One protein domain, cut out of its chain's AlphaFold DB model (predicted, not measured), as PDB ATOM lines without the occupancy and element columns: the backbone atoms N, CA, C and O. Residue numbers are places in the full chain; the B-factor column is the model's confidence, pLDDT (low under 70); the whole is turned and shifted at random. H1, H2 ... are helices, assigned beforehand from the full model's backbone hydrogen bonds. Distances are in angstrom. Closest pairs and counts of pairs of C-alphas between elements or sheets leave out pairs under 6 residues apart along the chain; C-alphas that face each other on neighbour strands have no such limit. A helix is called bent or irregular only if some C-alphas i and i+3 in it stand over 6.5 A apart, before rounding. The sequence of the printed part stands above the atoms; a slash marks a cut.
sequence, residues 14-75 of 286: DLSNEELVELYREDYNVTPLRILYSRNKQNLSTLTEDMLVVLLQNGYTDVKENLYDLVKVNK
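AT A GLANCE: This is residues 14 to 75 of the 286 residues of a protein of Bacillus megaterium (UniProt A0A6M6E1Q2). Two helical hairpins follow one another along an elongated body: H4, the longest helix, with H3, then H2 with H1, H3 lying between H4 and the other hairpin. The 62 printed residues have four named helices, H1 to H4 in order, and no named strand: all helix. The whole is compact, radius of gyration of the C-alphas 11.2 A, spanning 33 by 20 by 18 A.

IN THESE COORDINATES: H4, residues 61 to 73, 20.0 A long, ends at C-alpha 73 (12.042, 46.117, 12.040); it is only just irregular, C-alphas 62 and 65 being 6.8 A apart. H3 is residues 49 to 57, 12.1 A; H2, 31 to 40, 14.4 A. H1, 17 to 27, 15.6 A, begins at C-alpha 17 (12.047, 40.675, -9.230).

HOW THE PARTS SIT: Hairpin H3 and H4 touch, closest C-alphas Leu 52 and Val 63, 6.1 A, at a shallow tilt of 30 degrees, opposite ways. H1 and H3 only just touch, with 3 pairs of C-alphas within 8 A, closest Val 21 and Met 51, 6.9 A. Hairpin H1 and H2 touch, closest C-alphas Leu 20 and Pro 32, 5.0 A. H4 is apart from H1 and H2. Every O i to N i+4 pair is within hydrogen-bond range in H1, H2 and H3, 7 of 9 in H4.

THE WHOLE: The farthest C-alphas, Asp 14 and Lys 75, are 34.3 A apart. The printed part has no cut, no link is long, and no printed residue is under 70.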
ATOM      1  N   ASP A  14      12.548  42.204 -18.714       88.56
ATOM      2  CA  ASP A  14      11.105  42.446 -18.626       88.56
ATOM      3  C   ASP A  14      10.451  41.700 -17.446       88.56
ATOM      4  O   ASP A  14       9.311  41.995 -17.089       88.56
ATOM      5  N   LEU A  15      11.172  40.764 -16.816       90.44
ATOM      6  CA  LEU A  15      10.687  39.986 -15.676       90.44
ATOM      7  C   LEU A  15      10.637  40.821 -14.384       90.44
ATOM      8  O   LEU A  15      11.453  41.719 -14.133       90.44
ATOM      9  N   SER A  16       9.674  40.494 -13.526       93.56
ATOM     10  CA  SER A  16       9.592  40.982 -12.147       93.56
ATOM     11  C   SER A  16      10.753  40.459 -11.292       93.56
ATOM     12  O   SER A  16      11.444  39.502 -11.644       93.56
ATOM     13  N   ASN A  17      10.983  41.095 -10.140       94.31
ATOM     14  CA  ASN A  17      12.047  40.675  -9.230       94.31
ATOM     15  C   ASN A  17      11.790  39.249  -8.701       94.31
ATOM     16  O   ASN A  17      12.732  38.473  -8.541       94.31
ATOM     17  N   GLU A  18      10.525  38.904  -8.464       94.81
ATOM     18  CA  GLU A  18      10.068  37.586  -8.031       94.81
ATOM     19  C   GLU A  18      10.338  36.524  -9.104       94.81
ATOM     20  O   GLU A  18      10.940  35.493  -8.806       94.81
ATOM     21  N   GLU A  19       9.982  36.800 -10.363       94.12
ATOM     22  CA  GLU A  19      10.250  35.896 -11.490       94.12
ATOM     23  C   GLU A  19      11.752  35.671 -11.707       94.12
ATOM     24  O   GLU A  19      12.171  34.559 -12.022       94.12
ATOM     25  N   LEU A  20      12.590  36.694 -11.495       93.94
ATOM     26  CA  LEU A  20      14.047  36.557 -11.586       93.94
ATOM     27  C   LEU A  20      14.614  35.619 -10.511       93.94
ATOM     28  O   LEU A  20      15.537  34.852 -10.797       93.94
ATOM     29  N   VAL A  21      14.096  35.682  -9.281       94.31
ATOM     30  CA  VAL A  21      14.504  34.766  -8.204       94.31
ATOM     31  C   VAL A  21      14.038  33.348  -8.497       94.31
ATOM     32  O   VAL A  21      14.824  32.415  -8.325       94.31
ATOM     33  N   GLU A  22      12.800  33.179  -8.962       94.62
ATOM     34  CA  GLU A  22      12.251  31.858  -9.265       94.62
ATOM     35  C   GLU A  22      13.017  31.184 -10.406       94.62
ATOM     36  O   GLU A  22      13.483  30.056 -10.254       94.62
ATOM     37  N   LEU A  23      13.311  31.923 -11.477       92.75
ATOM     38  CA  LEU A  23      14.134  31.422 -12.575       92.75
ATOM     39  C   LEU A  23      15.542  31.019 -12.109       92.75
ATOM     40  O   LEU A  23      16.100  30.016 -12.551       92.75
ATOM     41  N   TYR A  24      16.133  31.779 -11.181       93.56
ATOM     42  CA  TYR A  24      17.402  31.386 -10.571       93.56
ATOM     43  C   TYR A  24      17.277  30.089  -9.748       93.56
ATOM     44  O   TYR A  24      18.217  29.298  -9.738       93.56
ATOM     45  N   ARG A  25      16.157  29.838  -9.062       92.12
ATOM     46  CA  ARG A  25      15.953  28.594  -8.299       92.12
ATOM     47  C   ARG A  25      15.769  27.375  -9.197       92.12
ATOM     48  O   ARG A  25      16.204  26.291  -8.814       92.12
ATOM     49  N   GLU A  26      15.150  27.557 -10.358       91.31
ATOM     50  CA  GLU A  26      14.959  26.497 -11.351       91.31
ATOM     51  C   GLU A  26      16.279  26.143 -12.051       91.31
ATOM     52  O   GLU A  26      16.704  24.985 -12.038       91.31
ATOM     53  N   ASP A  27      16.969  27.148 -12.596       89.88
ATOM     54  CA  ASP A  27      18.108  26.934 -13.495       89.88
ATOM     55  C   ASP A  27      19.478  27.049 -12.812       89.88
ATOM     56  O   ASP A  27      20.507  26.725 -13.411       89.88
ATOM     57  N   TYR A  28      19.536  27.575 -11.583       87.19
ATOM     58  CA  TYR A  28      20.771  27.940 -10.868       87.19
ATOM     59  C   TYR A  28      21.695  28.894 -11.646       87.19
ATOM     60  O   TYR A  28      22.859  29.100 -11.286       87.19
ATOM     61  N   ASN A  29      21.181  29.519 -12.707       90.06
ATOM     62  CA  ASN A  29      21.888  30.519 -13.486       90.06
ATOM     63  C   ASN A  29      21.953  31.819 -12.679       90.06
ATOM     64  O   ASN A  29      20.930  32.335 -12.258       90.06
ATOM     65  N   VAL A  30      23.142  32.388 -12.485       91.69
ATOM     66  CA  VAL A  30      23.324  33.634 -11.713       91.69
ATOM     67  C   VAL A  30      22.935  34.903 -12.485       91.69
ATOM     68  O   VAL A  30      22.884  35.989 -11.908       91.69
ATOM     69  N   THR A  31      22.660  34.798 -13.789       92.31
ATOM     70  CA  THR A  31      22.324  35.944 -14.654       92.31
ATOM     71  C   THR A  31      21.074  36.709 -14.188       92.31
ATOM     72  O   THR A  31      21.167  37.935 -14.088       92.31
ATOM     73  N   PRO A  32      19.951  36.052 -13.827       94.06
ATOM     74  CA  PRO A  32      18.788  36.715 -13.238       94.06
ATOM     75  C   PRO A  32      19.131  37.487 -11.959       94.06
ATOM     76  O   PRO A  32      18.698  38.624 -11.797       94.06
ATOM     77  N   LEU A  33      19.999  36.938 -11.099       94.25
ATOM     78  CA  LEU A  33      20.445  37.625  -9.880       94.25
ATOM     79  C   LEU A  33      21.293  38.861 -10.183       94.25
ATOM     80  O   LEU A  33      21.169  39.875  -9.499       94.25
ATOM     81  N   ARG A  34      22.124  38.816 -11.233       93.88
ATOM     82  CA  ARG A  34      22.883  39.991 -11.684       93.88
ATOM     83  C   ARG A  34      21.946  41.109 -12.136       93.88
ATOM     84  O   ARG A  34      22.197  42.273 -11.826       93.88
ATOM     85  N   ILE A  35      20.879  40.759 -12.857       94.06
ATOM     86  CA  ILE A  35      19.855  41.710 -13.308       94.06
ATOM     87  C   ILE A  35      19.115  42.284 -12.098       94.06
ATOM     88  O   ILE A  35      19.101  43.507 -11.944       94.06
ATOM     89  N   LEU A  36      18.616  41.420 -11.207       94.88
ATOM     90  CA  LEU A  36      17.947  41.794  -9.958       94.88
ATOM     91  C   LEU A  36      18.785  42.794  -9.154       94.88
ATOM     92  O   LEU A  36      18.304  43.877  -8.823       94.88
ATOM     93  N   TYR A  37      20.052  42.470  -8.893       95.50
ATOM     94  CA  TYR A  37      20.953  43.355  -8.161       95.50
ATOM     95  C   TYR A  37      21.183  44.675  -8.909       95.50
ATOM     96  O   TYR A  37      21.013  45.747  -8.336       95.50
ATOM     97  N   SER A  38      21.517  44.627 -10.204       93.25
ATOM     98  CA  SER A  38      21.832  45.835 -10.983       93.25
ATOM     99  C   SER A  38      20.669  46.828 -11.061       93.25
ATOM    100  O   SER A  38      20.890  48.033 -10.947       93.25
ATOM    101  N   ARG A  39      19.435  46.324 -11.190       93.38
ATOM    102  CA  ARG A  39      18.205  47.123 -11.256       93.38
ATOM    103  C   ARG A  39      17.892  47.810  -9.930       93.38
ATOM    104  O   ARG A  39      17.396  48.931  -9.933       93.38
ATOM    105  N   ASN A  40      18.175  47.147  -8.811       94.62
ATOM    106  CA  ASN A  40      17.785  47.610  -7.479       94.62
ATOM    107  C   ASN A  40      18.970  48.167  -6.667       94.62
ATOM    108  O   ASN A  40      18.802  48.521  -5.507       94.62
ATOM    109  N   LYS A  41      20.160  48.304  -7.268       91.62
ATOM    110  CA  LYS A  41      21.397  48.708  -6.576       91.62
ATOM    111  C   LYS A  41      21.281  50.022  -5.794       91.62
ATOM    112  O   LYS A  41      21.903  50.165  -4.752       91.62
ATOM    113  N   GLN A  42      20.504  50.981  -6.299       90.25
ATOM    114  CA  GLN A  42      20.303  52.285  -5.646       90.25
ATOM    115  C   GLN A  42      19.214  52.260  -4.563       90.25
ATOM    116  O   GLN A  42      19.058  53.238  -3.842       90.25
ATOM    117  N   ASN A  43      18.429  51.182  -4.474       91.38
ATOM    118  CA  ASN A  43      17.269  51.101  -3.591       91.38
ATOM    119  C   ASN A  43      17.046  49.659  -3.099       91.38
ATOM    120  O   ASN A  43      15.987  49.071  -3.290       91.38
ATOM    121  N   LEU A  44      18.077  49.057  -2.499       92.00
ATOM    122  CA  LEU A  44      18.026  47.668  -2.021       92.00
ATOM    123  C   LEU A  44      16.990  47.455  -0.904       92.00
ATOM    124  O   LEU A  44      16.503  46.341  -0.738       92.00
ATOM    125  N   SER A  45      16.611  48.515  -0.188       89.94
ATOM    126  CA  SER A  45      15.592  48.497   0.867       89.94
ATOM    127  C   SER A  45      14.185  48.153   0.366       89.94
ATOM    128  O   SER A  45      13.326  47.798   1.168       89.94
ATOM    129  N   THR A  46      13.929  48.230  -0.947       91.56
ATOM    130  CA  THR A  46      12.641  47.825  -1.533       91.56
ATOM    131  C   THR A  46      12.549  46.327  -1.812       91.56
ATOM    132  O   THR A  46      11.486  45.848  -2.199       91.56
ATOM    133  N   LEU A  47      13.657  45.589  -1.696       95.25
ATOM    134  CA  LEU A  47      13.678  44.145  -1.906       95.25
ATOM    135  C   LEU A  47      13.127  43.406  -0.686       95.25
ATOM    136  O   LEU A  47      13.261  43.850   0.453       95.25
ATOM    137  N   THR A  48      12.526  42.244  -0.931       96.19
ATOM    138  CA  THR A  48      12.063  41.365   0.144       96.19
ATOM    139  C   THR A  48      13.243  40.700   0.856       96.19
ATOM    140  O   THR A  48      14.335  40.571   0.297       96.19
ATOM    141  N   GLU A  49      13.013  40.221   2.082       96.19
ATOM    142  CA  GLU A  49      14.004  39.447   2.843       96.19
ATOM    143  C   GLU A  49      14.573  38.287   2.017       96.19
ATOM    144  O   GLU A  49      15.786  38.131   1.912       96.19
ATOM    145  N   ASP A  50      13.699  37.519   1.366       96.25
ATOM    146  CA  ASP A  50      14.067  36.369   0.543       96.25
ATOM    147  C   ASP A  50      14.991  36.753  -0.626       96.25
ATOM    148  O   ASP A  50      16.022  36.116  -0.843       96.25
ATOM    149  N   MET A  51      14.694  37.851  -1.329       97.38
ATOM    150  CA  MET A  51      15.556  38.367  -2.398       97.38
ATOM    151  C   MET A  51      16.941  38.751  -1.871       97.38
ATOM    152  O   MET A  51      17.957  38.406  -2.479       97.38
ATOM    153  N   LEU A  52      16.994  39.443  -0.730       97.50
ATOM    154  CA  LEU A  52      18.247  39.854  -0.093       97.50
ATOM    155  C   LEU A  52      19.058  38.638   0.376       97.50
ATOM    156  O   LEU A  52      20.272  38.599   0.178       97.50
ATOM    157  N   VAL A  53      18.399  37.614   0.924       97.00
ATOM    158  CA  VAL A  53      19.034  36.348   1.317       97.00
ATOM    159  C   VAL A  53      19.594  35.616   0.101       97.00
ATOM    160  O   VAL A  53      20.744  35.179   0.136       97.00
ATOM    161  N   VAL A  54      18.838  35.510  -0.995       96.81
ATOM    162  CA  VAL A  54      19.306  34.864  -2.231       96.81
ATOM    163  C   VAL A  54      20.510  35.607  -2.819       96.81
ATOM    164  O   VAL A  54      21.475  34.968  -3.247       96.81
ATOM    165  N   LEU A  55      20.500  36.942  -2.811       97.12
ATOM    166  CA  LEU A  55      21.651  37.747  -3.221       97.12
ATOM    167  C   LEU A  55      22.857  37.499  -2.300       97.12
ATOM    168  O   LEU A  55      23.949  37.187  -2.780       97.12
ATOM    169  N   LEU A  56      22.664  37.526  -0.982       96.69
ATOM    170  CA  LEU A  56      23.732  37.272  -0.016       96.69
ATOM    171  C   LEU A  56      24.350  35.873  -0.193       96.69
ATOM    172  O   LEU A  56      25.571  35.730  -0.237       96.69
ATOM    173  N   GLN A  57      23.522  34.846  -0.397       96.44
ATOM    174  CA  GLN A  57      23.953  33.471  -0.686       96.44
ATOM    175  C   GLN A  57      24.780  33.336  -1.972       96.44
ATOM    176  O   GLN A  57      25.459  32.324  -2.161       96.44
ATOM    177  N   ASN A  58      24.707  34.315  -2.874       96.44
ATOM    178  CA  ASN A  58      25.459  34.354  -4.125       96.44
ATOM    179  C   ASN A  58      26.567  35.425  -4.119       96.44
ATOM    180  O   ASN A  58      27.108  35.748  -5.174       96.44
ATOM    181  N   GLY A  59      26.949  35.924  -2.937       94.62
ATOM    182  CA  GLY A  59      28.151  36.736  -2.738       94.62
ATOM    183  C   GLY A  59      27.953  38.249  -2.835       94.62
ATOM    184  O   GLY A  59      28.938  38.984  -2.775       94.62
ATOM    185  N   TYR A  60      26.718  38.735  -2.956       96.12
ATOM    186  CA  TYR A  60      26.423  40.169  -2.904       96.12
ATOM    187  C   TYR A  60      26.386  40.628  -1.438       96.12
ATOM    188  O   TYR A  60      25.335  40.631  -0.808       96.12
ATOM    189  N   THR A  61      27.543  40.935  -0.846       94.56
ATOM    190  CA  THR A  61      27.666  41.205   0.603       94.56
ATOM    191  C   THR A  61      27.138  42.569   1.039       94.56
ATOM    192  O   THR A  61      26.819  42.757   2.209       94.56
ATOM    193  N   ASP A  62      27.044  43.524   0.120       94.19
ATOM    194  CA  ASP A  62      26.540  44.880   0.355       94.19
ATOM    195  C   ASP A  62      25.030  44.924   0.650       94.19
ATOM    196  O   ASP A  62      24.527  45.908   1.183       94.19
ATOM    197  N   VAL A  63      24.305  43.830   0.393       96.44
ATOM    198  CA  VAL A  63      22.883  43.699   0.751       96.44
ATOM    199  C   VAL A  63      22.651  43.488   2.254       96.44
ATOM    200  O   VAL A  63      21.516  43.623   2.710       96.44
ATOM    201  N   LYS A  64      23.701  43.162   3.027       96.06
ATOM    202  CA  LYS A  64      23.602  42.828   4.460       96.06
ATOM    203  C   LYS A  64      22.949  43.932   5.284       96.06
ATOM    204  O   LYS A  64      22.089  43.631   6.097       96.06
ATOM    205  N   GLU A  65      23.332  45.187   5.062       95.50
ATOM    206  CA  GLU A  65      22.812  46.324   5.832       95.50
ATOM    207  C   GLU A  65      21.283  46.421   5.713       95.50
ATOM    208  O   GLU A  65      20.574  46.388   6.715       95.50
ATOM    209  N   ASN A  66      20.776  46.378   4.479       96.44
ATOM    210  CA  ASN A  66      19.340  46.411   4.191       96.44
ATOM    211  C   ASN A  66      18.607  45.185   4.758       96.44
ATOM    212  O   ASN A  66      17.508  45.313   5.298       96.44
ATOM    213  N   LEU A  67      19.218  43.997   4.663       97.25
ATOM    214  CA  LEU A  67      18.667  42.779   5.257       97.25
ATOM    215  C   LEU A  67      18.546  42.917   6.779       97.25
ATOM    216  O   LEU A  67      17.515  42.575   7.351       97.25
ATOM    217  N   TYR A  68      19.575  43.437   7.443       97.31
ATOM    218  CA  TYR A  68      19.599  43.563   8.897       97.31
ATOM    219  C   TYR A  68      18.591  44.584   9.397       97.31
ATOM    220  O   TYR A  68      17.939  44.335  10.411       97.31
ATOM    221  N   ASP A  69      18.416  45.694   8.688       96.38
ATOM    222  CA  ASP A  69      17.404  46.688   9.033       96.38
ATOM    223  C   ASP A  69      15.990  46.118   8.902       96.38
ATOM    224  O   ASP A  69      15.178  46.279   9.816       96.38
ATOM    225  N   LEU A  70      15.716  45.361   7.835       96.06
ATOM    226  CA  LEU A  70      14.438  44.670   7.658       96.06
ATOM    227  C   LEU A  70      14.173  43.676   8.799       96.06
ATOM    228  O   LEU A  70      13.091  43.678   9.392       96.06
ATOM    229  N   VAL A  71      15.174  42.871   9.162       96.88
ATOM    230  CA  VAL A  71      15.071  41.891  10.252       96.88
ATOM    231  C   VAL A  71      14.856  42.576  11.605       96.88
ATOM    232  O   VAL A  71      14.017  42.127  12.389       96.88
ATOM    233  N   LYS A  72      15.552  43.686  11.883       96.06
ATOM    234  CA  LYS A  72      15.364  44.480  13.112       96.06
ATOM    235  C   LYS A  72      13.950  45.052  13.202       96.06
ATOM    236  O   LYS A  72      13.319  44.944  14.254       96.06
ATOM    237  N   VAL A  73      13.425  45.612  12.109       95.56
ATOM    238  CA  VAL A  73      12.042  46.117  12.040       95.56
ATOM    239  C   VAL A  73      11.041  44.993  12.311       95.56
ATOM    240  O   VAL A  73      10.076  45.190  13.054       95.56
ATOM    241  N   ASN A  74      11.306  43.790  11.798       94.88
ATOM    242  CA  ASN A  74      10.499  42.599  12.052       94.88
ATOM    243  C   ASN A  74      10.831  41.891  13.384       94.88
ATOM    244  O   ASN A  74      10.497  40.720  13.568       94.88
ATOM    245  N   LYS A  75      11.497  42.576  14.326       95.69
ATOM    246  CA  LYS A  75      11.842  42.059  15.662       95.69
ATOM    247  C   LYS A  75      12.554  40.701  15.618       95.69
ATOM    248  O   LYS A  75      12.251  39.818  16.418       95.69
TER     249      LYS A  75